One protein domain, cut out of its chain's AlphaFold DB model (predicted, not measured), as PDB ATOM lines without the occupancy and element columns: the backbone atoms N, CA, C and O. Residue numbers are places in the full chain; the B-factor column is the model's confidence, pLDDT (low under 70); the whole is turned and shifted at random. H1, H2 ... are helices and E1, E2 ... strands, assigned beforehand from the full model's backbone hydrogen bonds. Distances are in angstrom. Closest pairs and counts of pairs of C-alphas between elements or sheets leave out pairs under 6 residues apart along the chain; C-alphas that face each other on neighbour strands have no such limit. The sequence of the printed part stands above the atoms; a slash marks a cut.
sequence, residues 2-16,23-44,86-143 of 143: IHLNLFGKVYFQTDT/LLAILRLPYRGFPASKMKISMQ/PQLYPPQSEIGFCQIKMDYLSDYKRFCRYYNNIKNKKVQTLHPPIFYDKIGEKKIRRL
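AT A GLANCE: This is residues 2 to 16, 23 to 44 and 86 to 143 of the 143 residues of the protein "Competence protein CoiA-like family protein" of Streptococcus pseudoporcinus (UniProt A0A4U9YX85). Two small strand pairs, the hairpin E1 and E2 and the pair E3 and E4, sit on one side of a small body, and two helices, H2 and H3, meet at a steep tilt on the other. Three stretches stick out: an arm of residues 23 to 33 with H1 at its start, a loop of residues 97 to 103, and a tail of residues 137 to 143. The printed part has 95 residues, with three named helices and four named strands in the order E1, E2, H1, E3, H2, E4, H3; each sheet has two antiparallel strands, E1 - E2 and E3 - E4. The class is mixed, helices and strands, with 42 residues in named elements, under half of those printed. The whole is only just loose, close to compact, with a radius of gyration of the C-alphas of 15.0 A and spans of 42 by 39 by 30 A.

IN THESE COORDINATES: E1, residues 2 to 5, begins at C-alpha 2 (-23.984, -4.286, 48.949) and is 10.4 A long. E2 is residues 10 to 12. H1 is residues 23 to 27, and E3 is residues 39 to 42, 10.1 A long. H2, residues 104 to 115, is the longest helix by residues and measures 16.9 A from C-alpha 104 (-19.630, -17.281, 46.978). E4 is residues 123 to 126. H3, residues 129 to 138, measures 15.5 A and ends at C-alpha 138 (-38.567, -24.866, 46.712).

HOW THE PARTS SIT: E1 and E2 form a hairpin over a tight link, antiparallel at 144 degrees, with N 3 and O 11 within hydrogen-bond range at 2.8 A. Residues 4 to 5 of E1 also pair with residues 88 to 89, antiparallel. E3 and E4 are antiparallel at 159 degrees, with N 41 and O 124 within hydrogen-bond range at 2.9 A. E1 is apart from E3 and E4. H2 touches H3, the closest C-alphas being those of Arg 110 and Tyr 132 at 5.7 A, at a steep tilt of 67 degrees, the same way. H1 touches no helix. In H1 and H2 every O i to N i+4 pair is within hydrogen-bond range, in H3 4 of 6.

THE WHOLE: The C-alphas farthest apart, those of Leu 23 and Leu 143, are 46.7 A apart. Residues 17 to 22 are not printed, with 12.0 A between C-alphas 16 and 23, and residues 45 to 85 are not printed, with 10.4 A between C-alphas 44 and 86. Of the links that are printed whole, H1 to E3 is long. The mean pLDDT of the printed part is 81.9; residues 33 to 36, residue 102 and residues 136 to 143 are under 70.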
ATOM      1  N   ILE A   2     -24.922  -5.066  49.787       87.19
ATOM      2  CA  ILE A   2     -23.984  -4.286  48.949       87.19
ATOM      3  C   ILE A   2     -23.981  -4.869  47.534       87.19
ATOM      4  O   ILE A   2     -23.869  -6.083  47.391       87.19
ATOM      5  N   HIS A   3     -24.144  -4.026  46.516       91.81
ATOM      6  CA  HIS A   3     -24.145  -4.398  45.098       91.81
ATOM      7  C   HIS A   3     -23.395  -3.351  44.268       91.81
ATOM      8  O   HIS A   3     -23.276  -2.197  44.673       91.81
ATOM      9  N   LEU A   4     -22.921  -3.743  43.094       93.25
ATOM     10  CA  LEU A   4     -22.301  -2.880  42.096       93.25
ATOM     11  C   LEU A   4     -23.222  -2.773  40.888       93.25
ATOM     12  O   LEU A   4     -23.819  -3.770  40.490       93.25
ATOM     13  N   ASN A   5     -23.335  -1.593  40.285       93.62
ATOM     14  CA  ASN A   5     -23.943  -1.503  38.962       93.62
ATOM     15  C   ASN A   5     -22.957  -1.927  37.856       93.62
ATOM     16  O   ASN A   5     -21.765  -2.108  38.104       93.62
ATOM     17  N   LEU A   6     -23.442  -1.989  36.613       92.56
ATOM     18  CA  LEU A   6     -22.644  -2.298  35.414       92.56
ATOM     19  C   LEU A   6     -21.431  -1.370  35.164       92.56
ATOM     20  O   LEU A   6     -20.591  -1.671  34.324       92.56
ATOM     21  N   PHE A   7     -21.330  -0.236  35.864       92.69
ATOM     22  CA  PHE A   7     -20.213   0.714  35.761       92.69
ATOM     23  C   PHE A   7     -19.380   0.795  37.051       92.69
ATOM     24  O   PHE A   7     -18.584   1.719  37.203       92.69
ATOM     25  N   GLY A   8     -19.575  -0.130  37.997       89.56
ATOM     26  CA  GLY A   8     -18.809  -0.203  39.245       89.56
ATOM     27  C   GLY A   8     -19.263   0.746  40.361       89.56
ATOM     28  O   GLY A   8     -18.613   0.821  41.399       89.56
ATOM     29  N   LYS A   9     -20.384   1.462  40.208       92.44
ATOM     30  CA  LYS A   9     -20.962   2.272  41.290       92.44
ATOM     31  C   LYS A   9     -21.569   1.362  42.356       92.44
ATOM     32  O   LYS A   9     -22.404   0.515  42.040       92.44
ATOM     33  N   VAL A  10     -21.199   1.594  43.614       92.62
ATOM     34  CA  VAL A  10     -21.702   0.840  44.768       92.62
ATOM     35  C   VAL A  10     -23.102   1.312  45.169       92.62
ATOM     36  O   VAL A  10     -23.371   2.509  45.247       92.62
ATOM     37  N   TYR A  11     -23.974   0.353  45.459       92.25
ATOM     38  CA  TYR A  11     -25.299   0.532  46.040       92.25
ATOM     39  C   TYR A  11     -25.390  -0.282  47.324       92.25
ATOM     40  O   TYR A  11     -25.130  -1.489  47.327       92.25
ATOM     41  N   PHE A  12     -25.779   0.368  48.415       89.69
ATOM     42  CA  PHE A  12     -25.871  -0.268  49.717       89.69
ATOM     43  C   PHE A  12     -27.017   0.302  50.552       89.69
ATOM     44  O   PHE A  12     -27.479   1.414  50.319       89.69
ATOM     45  N   GLN A  13     -27.463  -0.486  51.528       85.94
ATOM     46  CA  GLN A  13     -28.389  -0.042  52.566       85.94
ATOM     47  C   GLN A  13     -27.615   0.151  53.868       85.94
ATOM     48  O   GLN A  13     -26.883  -0.754  54.281       85.94
ATOM     49  N   THR A  14     -27.811   1.303  54.496       85.12
ATOM     50  CA  THR A  14     -27.312   1.649  55.829       85.12
ATOM     51  C   THR A  14     -28.480   1.962  56.740       85.12
ATOM     52  O   THR A  14     -29.378   2.701  56.343       85.12
ATOM     53  N   ASP A  15     -28.400   1.467  57.967       84.56
ATOM     54  CA  ASP A  15     -29.306   1.827  59.047       84.56
ATOM     55  C   ASP A  15     -28.498   2.608  60.093       84.56
ATOM     56  O   ASP A  15     -27.337   2.278  60.361       84.56
ATOM     57  N   THR A  16     -29.083   3.659  60.664       86.94
ATOM     58  CA  THR A  16     -28.448   4.489  61.692       86.94
ATOM     59  C   THR A  16     -29.077   4.211  63.049       86.94
ATOM     60  O   THR A  16     -30.293   4.079  63.176       86.94
ATOM     61  N   LEU A  23     -27.388  -0.309  73.088       89.94
ATOM     62  CA  LEU A  23     -26.291  -0.749  72.228       89.94
ATOM     63  C   LEU A  23     -26.221  -2.272  72.120       89.94
ATOM     64  O   LEU A  23     -25.955  -2.800  71.039       89.94
ATOM     65  N   LEU A  24     -26.496  -3.000  73.205       90.25
ATOM     66  CA  LEU A  24     -26.448  -4.460  73.185       90.25
ATOM     67  C   LEU A  24     -27.580  -5.038  72.335       90.25
ATOM     68  O   LEU A  24     -27.372  -6.048  71.660       90.25
ATOM     69  N   ALA A  25     -28.762  -4.421  72.320       87.12
ATOM     70  CA  ALA A  25     -29.825  -4.820  71.400       87.12
ATOM     71  C   ALA A  25     -29.418  -4.632  69.930       87.12
ATOM     72  O   ALA A  25     -29.703  -5.517  69.121       87.12
ATOM     73  N   ILE A  26     -28.720  -3.537  69.605       85.38
ATOM     74  CA  ILE A  26     -28.235  -3.232  68.248       85.38
ATOM     75  C   ILE A  26     -27.147  -4.226  67.822       85.38
ATOM     76  O   ILE A  26     -27.241  -4.842  66.761       85.38
ATOM     77  N   LEU A  27     -26.142  -4.459  68.668       86.19
ATOM     78  CA  LEU A  27     -25.048  -5.392  68.374       86.19
ATOM     79  C   LEU A  27     -25.523  -6.850  68.259       86.19
ATOM     80  O   LEU A  27     -24.876  -7.665  67.602       86.19
ATOM     81  N   ARG A  28     -26.672  -7.187  68.857       88.69
ATOM     82  CA  ARG A  28     -27.304  -8.510  68.727       88.69
ATOM     83  C   ARG A  28     -28.100  -8.691  67.435       88.69
ATOM     84  O   ARG A  28     -28.459  -9.826  67.121       88.69
ATOM     85  N   LEU A  29     -28.380  -7.628  66.679       80.75
ATOM     86  CA  LEU A  29     -29.201  -7.701  65.467       80.75
ATOM     87  C   LEU A  29     -28.739  -8.754  64.437       80.75
ATOM     88  O   LEU A  29     -29.608  -9.473  63.940       80.75
ATOM     89  N   PRO A  30     -27.432  -8.933  64.140       75.75
ATOM     90  CA  PRO A  30     -26.980  -9.949  63.184       75.75
ATOM     91  C   PRO A  30     -27.377 -11.381  63.572       75.75
ATOM     92  O   PRO A  30     -27.545 -12.232  62.703       75.75
ATOM     93  N   TYR A  31     -27.568 -11.638  64.869       80.56
ATOM     94  CA  TYR A  31     -27.842 -12.965  65.424       80.56
ATOM     95  C   TYR A  31     -29.333 -13.236  65.648       80.56
ATOM     96  O   TYR A  31     -29.731 -14.384  65.817       80.56
ATOM     97  N   ARG A  32     -30.180 -12.199  65.637       76.38
ATOM     98  CA  ARG A  32     -31.622 -12.313  65.927       76.38
ATOM     99  C   ARG A  32     -32.468 -12.797  64.744       76.38
ATOM    100  O   ARG A  32     -33.684 -12.867  64.866       76.38
ATOM    101  N   GLY A  33     -31.844 -13.143  63.615       65.12
ATOM    102  CA  GLY A  33     -32.558 -13.465  62.381       65.12
ATOM    103  C   GLY A  33     -33.162 -12.193  61.795       65.12
ATOM    104  O   GLY A  33     -34.307 -11.842  62.059       65.12
ATOM    105  N   PHE A  34     -32.363 -11.461  61.024       60.38
ATOM    106  CA  PHE A  34     -32.776 -10.169  60.487       60.38
ATOM    107  C   PHE A  34     -33.962 -10.343  59.515       60.38
ATOM    108  O   PHE A  34     -33.904 -11.229  58.647       60.38
ATOM    109  N   PRO A  35     -35.029  -9.521  59.598       60.84
ATOM    110  CA  PRO A  35     -36.055  -9.513  58.565       60.84
ATOM    111  C   PRO A  35     -35.381  -9.200  57.231       60.84
ATOM    112  O   PRO A  35     -34.542  -8.310  57.143       60.84
ATOM    113  N   ALA A  36     -35.705  -9.968  56.192       65.25
ATOM    114  CA  ALA A  36     -35.057  -9.845  54.894       65.25
ATOM    115  C   ALA A  36     -35.347  -8.468  54.270       65.25
ATOM    116  O   ALA A  36     -36.315  -8.325  53.521       65.25
ATOM    117  N   SER A  37     -34.523  -7.463  54.587       77.31
ATOM    118  CA  SER A  37     -34.641  -6.131  54.004       77.31
ATOM    119  C   SER A  37     -34.403  -6.232  52.506       77.31
ATOM    120  O   SER A  37     -33.465  -6.893  52.051       77.31
ATOM    121  N   LYS A  38     -35.288  -5.608  51.735       87.25
ATOM    122  CA  LYS A  38     -35.239  -5.603  50.274       87.25
ATOM    123  C   LYS A  38     -34.976  -4.185  49.812       87.25
ATOM    124  O   LYS A  38     -35.606  -3.254  50.299       87.25
ATOM    125  N   MET A  39     -34.119  -4.039  48.813       90.06
ATOM    126  CA  MET A  39     -33.856  -2.750  48.178       90.06
ATOM    127  C   MET A  39     -34.475  -2.768  46.786       90.06
ATOM    128  O   MET A  39     -34.105  -3.598  45.960       90.06
ATOM    129  N   LYS A  40     -35.440  -1.885  46.528       91.94
ATOM    130  CA  LYS A  40     -36.023  -1.714  45.193       91.94
ATOM    131  C   LYS A  40     -35.305  -0.579  44.486       91.94
ATOM    132  O   LYS A  40     -35.238   0.524  45.017       91.94
ATOM    133  N   ILE A  41     -34.793  -0.851  43.295       91.88
ATOM    134  CA  ILE A  41     -34.080   0.130  42.481       91.88
ATOM    135  C   ILE A  41     -34.760   0.203  41.121       91.88
ATOM    136  O   ILE A  41     -35.044  -0.832  40.517       91.88
ATOM    137  N   SER A  42     -35.026   1.420  40.648       92.44
ATOM    138  CA  SER A  42     -35.461   1.642  39.269       92.44
ATOM    139  C   SER A  42     -34.288   1.405  38.329       92.44
ATOM    140  O   SER A  42     -33.202   1.944  38.547       92.44
ATOM    141  N   MET A  43     -34.493   0.592  37.300       91.25
ATOM    142  CA  MET A  43     -33.475   0.351  36.284       91.25
ATOM    143  C   MET A  43     -33.311   1.573  35.394       91.25
ATOM    144  O   MET A  43     -34.235   2.365  35.209       91.25
ATOM    145  N   GLN A  44     -32.099   1.748  34.875       88.69
ATOM    146  CA  GLN A  44     -31.816   2.819  33.943       88.69
ATOM    147  C   GLN A  44     -32.358   2.436  32.563       88.69
ATOM    148  O   GLN A  44     -31.786   1.575  31.897       88.69
ATOM    149  N   PRO A  86     -30.104  -8.310  34.975       94.19
ATOM    150  CA  PRO A  86     -30.111  -7.264  36.006       94.19
ATOM    151  C   PRO A  86     -29.007  -6.214  35.795       94.19
ATOM    152  O   PRO A  86     -27.974  -6.517  35.211       94.19
ATOM    153  N   GLN A  87     -29.196  -4.987  36.297       93.94
ATOM    154  CA  GLN A  87     -28.176  -3.925  36.191       93.94
ATOM    155  C   GLN A  87     -27.298  -3.804  37.442       93.94
ATOM    156  O   GLN A  87     -26.261  -3.141  37.395       93.94
ATOM    157  N   LEU A  88     -27.705  -4.412  38.559       94.12
ATOM    158  CA  LEU A  88     -26.907  -4.513  39.777       94.12
ATOM    159  C   LEU A  88     -26.520  -5.954  40.067       94.12
ATOM    160  O   LEU A  88     -27.361  -6.845  39.972       94.12
ATOM    161  N   TYR A  89     -25.283  -6.150  40.504       92.31
ATOM    162  CA  TYR A  89     -24.697  -7.448  40.802       92.31
ATOM    163  C   TYR A  89     -24.051  -7.451  42.186       92.31
ATOM    164  O   TYR A  89     -23.561  -6.417  42.646       92.31
ATOM    165  N   PRO A  90     -24.032  -8.603  42.867       90.75
ATOM    166  CA  PRO A  90     -23.175  -8.810  44.020       90.75
ATOM    167  C   PRO A  90     -21.700  -8.513  43.663       90.75
ATOM    168  O   PRO A  90     -21.296  -8.755  42.522       90.75
ATOM    169  N   PRO A  91     -20.895  -7.961  44.589       88.19
ATOM    170  CA  PRO A  91     -19.504  -7.612  44.310       88.19
ATOM    171  C   PRO A  91     -18.679  -8.857  43.977       88.19
ATOM    172  O   PRO A  91     -18.733  -9.832  44.710       88.19
ATOM    173  N   GLN A  92     -17.883  -8.825  42.912       85.00
ATOM    174  CA  GLN A  92     -17.029  -9.948  42.517       85.00
ATOM    175  C   GLN A  92     -15.564  -9.649  42.839       85.00
ATOM    176  O   GLN A  92     -15.139  -8.498  42.786       85.00
ATOM    177  N   SER A  93     -14.801 -10.690  43.170       83.31
ATOM    178  CA  SER A  93     -13.369 -10.597  43.448       83.31
ATOM    179  C   SER A  93     -12.652 -11.788  42.827       83.31
ATOM    180  O   SER A  93     -13.024 -12.929  43.095       83.31
ATOM    181  N   GLU A  94     -11.623 -11.525  42.019       81.00
ATOM    182  CA  GLU A  94     -10.783 -12.568  41.411       81.00
ATOM    183  C   GLU A  94      -9.928 -13.292  42.461       81.00
ATOM    184  O   GLU A  94      -9.740 -14.502  42.379       81.00
ATOM    185  N   ILE A  95      -9.475 -12.567  43.492       83.12
ATOM    186  CA  ILE A  95      -8.684 -13.106  44.613       83.12
ATOM    187  C   ILE A  95      -9.553 -13.654  45.759       83.12
ATOM    188  O   ILE A  95      -9.034 -14.165  46.748       83.12
ATOM    189  N   GLY A  96     -10.880 -13.531  45.648       81.31
ATOM    190  CA  GLY A  96     -11.833 -13.900  46.696       81.31
ATOM    191  C   GLY A  96     -12.014 -12.838  47.789       81.31
ATOM    192  O   GLY A  96     -11.600 -11.685  47.648       81.31
ATOM    193  N   PHE A  97     -12.694 -13.218  48.876       82.38
ATOM    194  CA  PHE A  97     -13.004 -12.345  50.015       82.38
ATOM    195  C   PHE A  97     -12.361 -12.876  51.297       82.38
ATOM    196  O   PHE A  97     -12.611 -14.012  51.685       82.38
ATOM    197  N   CYS A  98     -11.614 -12.031  52.014       79.12
ATOM    198  CA  CYS A  98     -10.881 -12.443  53.220       79.12
ATOM    199  C   CYS A  98     -11.786 -12.958  54.357       79.12
ATOM    200  O   CYS A  98     -11.358 -13.765  55.173       79.12
ATOM    201  N   GLN A  99     -13.029 -12.471  54.435       75.25
ATOM    202  CA  GLN A  99     -13.956 -12.756  55.540       75.25
ATOM    203  C   GLN A  99     -14.970 -13.869  55.234       75.25
ATOM    204  O   GLN A  99     -15.664 -14.323  56.142       75.25
ATOM    205  N   ILE A 100     -15.088 -14.309  53.978       73.50
ATOM    206  CA  ILE A 100     -16.138 -15.240  53.550       73.50
ATOM    207  C   ILE A 100     -15.492 -16.587  53.232       73.50
ATOM    208  O   ILE A 100     -14.774 -16.720  52.250       73.50
ATOM    209  N   LYS A 101     -15.772 -17.593  54.067       71.31
ATOM    210  CA  LYS A 101     -15.339 -18.987  53.845       71.31
ATOM    211  C   LYS A 101     -16.348 -19.818  53.043       71.31
ATOM    212  O   LYS A 101     -16.060 -20.953  52.687       71.31
ATOM    213  N   MET A 102     -17.544 -19.278  52.814       68.75
ATOM    214  CA  MET A 102     -18.602 -19.935  52.047       68.75
ATOM    215  C   MET A 102     -18.354 -19.820  50.541       68.75
ATOM    216  O   MET A 102     -17.742 -18.854  50.085       68.75
ATOM    217  N   ASP A 103     -18.869 -20.784  49.770       73.88
ATOM    218  CA  ASP A 103     -18.791 -20.763  48.307       73.88
ATOM    219  C   ASP A 103     -19.654 -19.634  47.723       73.88
ATOM    220  O   ASP A 103     -20.828 -19.807  47.384       73.88
ATOM    221  N   TYR A 104     -19.032 -18.470  47.568       76.06
ATOM    222  CA  TYR A 104     -19.630 -17.281  46.978       76.06
ATOM    223  C   TYR A 104     -20.103 -17.498  45.528       76.06
ATOM    224  O   TYR A 104     -21.068 -16.872  45.080       76.06
ATOM    225  N   LEU A 105     -19.467 -18.403  44.773       74.44
ATOM    226  CA  LEU A 105     -19.884 -18.696  43.399       74.44
ATOM    227  C   LEU A 105     -21.238 -19.403  43.375       74.44
ATOM    228  O   LEU A 105     -22.025 -19.190  42.445       74.44
ATOM    229  N   SER A 106     -21.533 -20.227  44.383       78.88
ATOM    230  CA  SER A 106     -22.848 -20.849  44.522       78.88
ATOM    231  C   SER A 106     -23.946 -19.798  44.727       78.88
ATOM    232  O   SER A 106     -24.975 -19.857  44.043       78.88
ATOM    233  N   ASP A 107     -23.688 -18.782  45.551       79.12
ATOM    234  CA  ASP A 107     -24.599 -17.658  45.782       79.12
ATOM    235  C   ASP A 107     -24.807 -16.842  44.505       79.12
ATOM    236  O   ASP A 107     -25.942 -16.549  44.117       79.12
ATOM    237  N   TYR A 108     -23.723 -16.543  43.785       85.88
ATOM    238  CA  TYR A 108     -23.786 -15.828  42.512       85.88
ATOM    239  C   TYR A 108     -24.619 -16.583  41.463       85.88
ATOM    240  O   TYR A 108     -25.477 -16.001  40.795       85.88
ATOM    241  N   LYS A 109     -24.453 -17.906  41.349       87.88
ATOM    242  CA  LYS A 109     -25.267 -18.733  40.439       87.88
ATOM    243  C   LYS A 109     -26.754 -18.686  40.801       87.88
ATOM    244  O   LYS A 109     -27.600 -18.616  39.904       87.88
ATOM    245  N   ARG A 110     -27.092 -18.720  42.097       88.56
ATOM    246  CA  ARG A 110     -28.483 -18.610  42.581       88.56
ATOM    247  C   ARG A 110     -29.063 -17.231  42.271       88.56
ATOM    248  O   ARG A 110     -30.195 -17.151  41.787       88.56
ATOM    249  N   PHE A 111     -28.271 -16.176  42.461       90.94
ATOM    250  CA  PHE A 111     -28.612 -14.809  42.073       90.94
ATOM    251  C   PHE A 111     -28.953 -14.724  40.578       90.94
ATOM    252  O   PHE A 111     -30.072 -14.343  40.228       90.94
ATOM    253  N   CYS A 112     -28.053 -15.160  39.691       90.44
ATOM    254  CA  CYS A 112     -28.285 -15.123  38.242       90.44
ATOM    255  C   CYS A 112     -29.545 -15.903  37.848       90.44
ATOM    256  O   CYS A 112     -30.381 -15.407  37.092       90.44
ATOM    257  N   ARG A 113     -29.734 -17.102  38.413       90.81
ATOM    258  CA  ARG A 113     -30.922 -17.926  38.154       90.81
ATOM    259  C   ARG A 113     -32.216 -17.202  38.520       90.81
ATOM    260  O   ARG A 113     -33.199 -17.331  37.794       90.81
ATOM    261  N   TYR A 114     -32.244 -16.475  39.632       91.88
ATOM    262  CA  TYR A 114     -33.431 -15.731  40.045       91.88
ATOM    263  C   TYR A 114     -33.780 -14.630  39.036       91.88
ATOM    264  O   TYR A 114     -34.902 -14.612  38.527       91.88
ATOM    265  N   TYR A 115     -32.819 -13.770  38.686       92.06
ATOM    266  CA  TYR A 115     -33.068 -12.627  37.798       92.06
ATOM    267  C   TYR A 115     -33.355 -13.020  36.345       92.06
ATOM    268  O   TYR A 115     -34.146 -12.340  35.694       92.06
ATOM    269  N   ASN A 116     -32.835 -14.157  35.872       89.19
ATOM    270  CA  ASN A 116     -33.162 -14.690  34.543       89.19
ATOM    271  C   ASN A 116     -34.659 -14.998  34.359       89.19
ATOM    272  O   ASN A 116     -35.137 -15.041  33.231       89.19
ATOM    273  N   ASN A 117     -35.406 -15.214  35.448       86.62
ATOM    274  CA  ASN A 117     -36.830 -15.566  35.401       86.62
ATOM    275  C   ASN A 117     -37.770 -14.370  35.651       86.62
ATOM    276  O   ASN A 117     -38.987 -14.551  35.749       86.62
ATOM    277  N   ILE A 118     -37.242 -13.149  35.794       89.31
ATOM    278  CA  ILE A 118     -38.054 -11.969  36.109       89.31
ATOM    279  C   ILE A 118     -38.637 -11.357  34.835       89.31
ATOM    280  O   ILE A 118     -37.915 -10.976  33.918       89.31
ATOM    281  N   LYS A 119     -39.968 -11.205  34.817       86.69
ATOM    282  CA  LYS A 119     -40.700 -10.565  33.712       86.69
ATOM    283  C   LYS A 119     -40.565  -9.040  33.722       86.69
ATOM    284  O   LYS A 119     -40.339  -8.434  32.683       86.69
ATOM    285  N   ASN A 120     -40.719  -8.412  34.891       88.31
ATOM    286  CA  ASN A 120     -40.624  -6.958  35.010       88.31
ATOM    287  C   ASN A 120     -39.164  -6.523  35.180       88.31
ATOM    288  O   ASN A 120     -38.612  -6.603  36.276       88.31
ATOM    289  N   LYS A 121     -38.574  -6.015  34.099       90.75
ATOM    290  CA  LYS A 121     -37.180  -5.561  34.063       90.75
ATOM    291  C   LYS A 121     -36.997  -4.064  34.336       90.75
ATOM    292  O   LYS A 121     -35.867  -3.591  34.342       90.75
ATOM    293  N   LYS A 122     -38.074  -3.319  34.624       91.31
ATOM    294  CA  LYS A 122     -38.002  -1.883  34.965       91.31
ATOM    295  C   LYS A 122     -37.543  -1.628  36.399       91.31
ATOM    296  O   LYS A 122     -37.023  -0.564  36.709       91.31
ATOM    297  N   VAL A 123     -37.736  -2.599  37.292       92.56
ATOM    298  CA  VAL A 123     -37.349  -2.497  38.703       92.56
ATOM    299  C   VAL A 123     -36.567  -3.740  39.099       92.56
ATOM    300  O   VAL A 123     -37.013  -4.869  38.890       92.56
ATOM    301  N   GLN A 124     -35.413  -3.547  39.727       93.62
ATOM    302  CA  GLN A 124     -34.667  -4.624  40.360       93.62
ATOM    303  C   GLN A 124     -34.926  -4.587  41.861       93.62
ATOM    304  O   GLN A 124     -34.560  -3.639  42.553       93.62
ATOM    305  N   THR A 125     -35.587  -5.626  42.370       92.88
ATOM    306  CA  THR A 125     -35.723  -5.836  43.816       92.88
ATOM    307  C   THR A 125     -34.580  -6.726  44.265       92.88
ATOM    308  O   THR A 125     -34.542  -7.893  43.889       92.88
ATOM    309  N   LEU A 126     -33.646  -6.170  45.026       91.94
ATOM    310  CA  LEU A 126     -32.520  -6.877  45.618       91.94
ATOM    311  C   LEU A 126     -32.937  -7.496  46.949       91.94
ATOM    312  O   LEU A 126     -33.584  -6.848  47.776       91.94
ATOM    313  N   HIS A 127     -32.552  -8.751  47.136       88.69
ATOM    314  CA  HIS A 127     -32.830  -9.546  48.323       88.69
ATOM    315  C   HIS A 127     -31.527  -9.926  49.044       88.69
ATOM    316  O   HIS A 127     -30.475  -9.986  48.402       88.69
ATOM    317  N   PRO A 128     -31.578 -10.217  50.356       84.69
ATOM    318  CA  PRO A 128     -30.412 -10.717  51.076       84.69
ATOM    319  C   PRO A 128     -30.012 -12.117  50.575       84.69
ATOM    320  O   PRO A 128     -30.888 -12.852  50.120       84.69
ATOM    321  N   PRO A 129     -28.739 -12.533  50.716       81.69
ATOM    322  CA  PRO A 129     -28.237 -13.813  50.198       81.69
ATOM    323  C   PRO A 129     -29.109 -15.034  50.544       81.69
ATOM    324  O   PRO A 129     -29.541 -15.753  49.647       81.69
ATOM    325  N   ILE A 130     -29.517 -15.153  51.816       81.38
ATOM    326  CA  ILE A 130     -30.373 -16.234  52.353       81.38
ATOM    327  C   ILE A 130     -31.677 -16.424  51.552       81.38
ATOM    328  O   ILE A 130     -32.272 -17.503  51.527       81.38
ATOM    329  N   PHE A 131     -32.178 -15.372  50.904       86.38
ATOM    330  CA  PHE A 131     -33.379 -15.462  50.079       86.38
ATOM    331  C   PHE A 131     -33.169 -16.337  48.837       86.38
ATOM    332  O   PHE A 131     -34.046 -17.140  48.506       86.38
ATOM    333  N   TYR A 132     -32.029 -16.196  48.159       86.00
ATOM    334  CA  TYR A 132     -31.736 -16.953  46.939       86.00
ATOM    335  C   TYR A 132     -31.520 -18.441  47.244       86.00
ATOM    336  O   TYR A 132     -31.878 -19.288  46.422       86.00
ATOM    337  N   ASP A 133     -31.057 -18.759  48.454       81.06
ATOM    338  CA  ASP A 133     -30.932 -20.131  48.951       81.06
ATOM    339  C   ASP A 133     -32.294 -20.814  49.061       81.06
ATOM    340  O   ASP A 133     -32.541 -21.858  48.453       81.06
ATOM    341  N   LYS A 134     -33.234 -20.156  49.746       81.12
ATOM    342  CA  LYS A 134     -34.582 -20.690  49.999       81.12
ATOM    343  C   LYS A 134     -35.409 -20.880  48.725       81.12
ATOM    344  O   LYS A 134     -36.290 -21.738  48.677       81.12
ATOM    345  N   ILE A 135     -35.170 -20.075  47.688       76.94
ATOM    346  CA  ILE A 135     -35.869 -20.221  46.401       76.94
ATOM    347  C   ILE A 135     -35.310 -21.389  45.584       76.94
ATOM    348  O   ILE A 135     -36.083 -22.059  44.895       76.94
ATOM    349  N   GLY A 136     -34.006 -21.666  45.680       60.53
ATOM    350  CA  GLY A 136     -33.393 -22.834  45.044       60.53
ATOM    351  C   GLY A 136     -33.997 -24.155  45.531       60.53
ATOM    352  O   GLY A 136     -34.278 -25.036  44.721       60.53
ATOM    353  N   GLU A 137     -34.283 -24.255  46.831       56.00
ATOM    354  CA  GLU A 137     -34.818 -25.465  47.475       56.00
ATOM    355  C   GLU A 137     -36.297 -25.742  47.163       56.00
ATOM    356  O   GLU A 137     -36.704 -26.898  47.034       56.00
ATOM    357  N   LYS A 138     -37.125 -24.701  46.986       50.94
ATOM    358  CA  LYS A 138     -38.567 -24.866  46.712       50.94
ATOM    359  C   LYS A 138     -38.875 -25.566  45.383       50.94
ATOM    360  O   LYS A 138     -39.973 -26.098  45.243       50.94
ATOM    361  N   LYS A 139     -37.941 -25.581  44.425       45.00
ATOM    362  CA  LYS A 139     -38.085 -26.366  43.186       45.00
ATOM    363  C   LYS A 139     -37.787 -27.858  43.380       45.00
ATOM    364  O   LYS A 139     -38.333 -28.652  42.632       45.00
ATOM    365  N   ILE A 140     -36.976 -28.233  44.372       41.34
ATOM    366  CA  ILE A 140     -36.557 -29.629  44.597       41.34
ATOM    367  C   ILE A 140     -37.639 -30.421  45.346       41.34
ATOM    368  O   ILE A 140     -37.815 -31.601  45.096       41.34
ATOM    369  N   ARG A 141     -38.434 -29.771  46.206       36.72
ATOM    370  CA  ARG A 141     -39.526 -30.424  46.962       36.72
ATOM    371  C   ARG A 141     -40.842 -30.596  46.184       36.72
ATOM    372  O   ARG A 141     -41.861 -30.903  46.788       36.72
ATOM    373  N   ARG A 142     -40.855 -30.297  44.881       39.06
ATOM    374  CA  ARG A 142     -42.035 -30.417  44.000       39.06
ATOM    375  C   ARG A 142     -41.834 -31.449  42.880       39.06
ATOM    376  O   ARG A 142     -42.549 -31.385  41.885       39.06
ATOM    377  N   LEU A 143     -40.861 -32.344  43.040       35.91
ATOM    378  CA  LEU A 143     -40.657 -33.530  42.210       35.91
ATOM    379  C   LEU A 143     -40.926 -34.768  43.059       35.91
ATOM    380  O   LEU A 143     -40.478 -34.754  44.229       35.91
TER     381      LEU A 143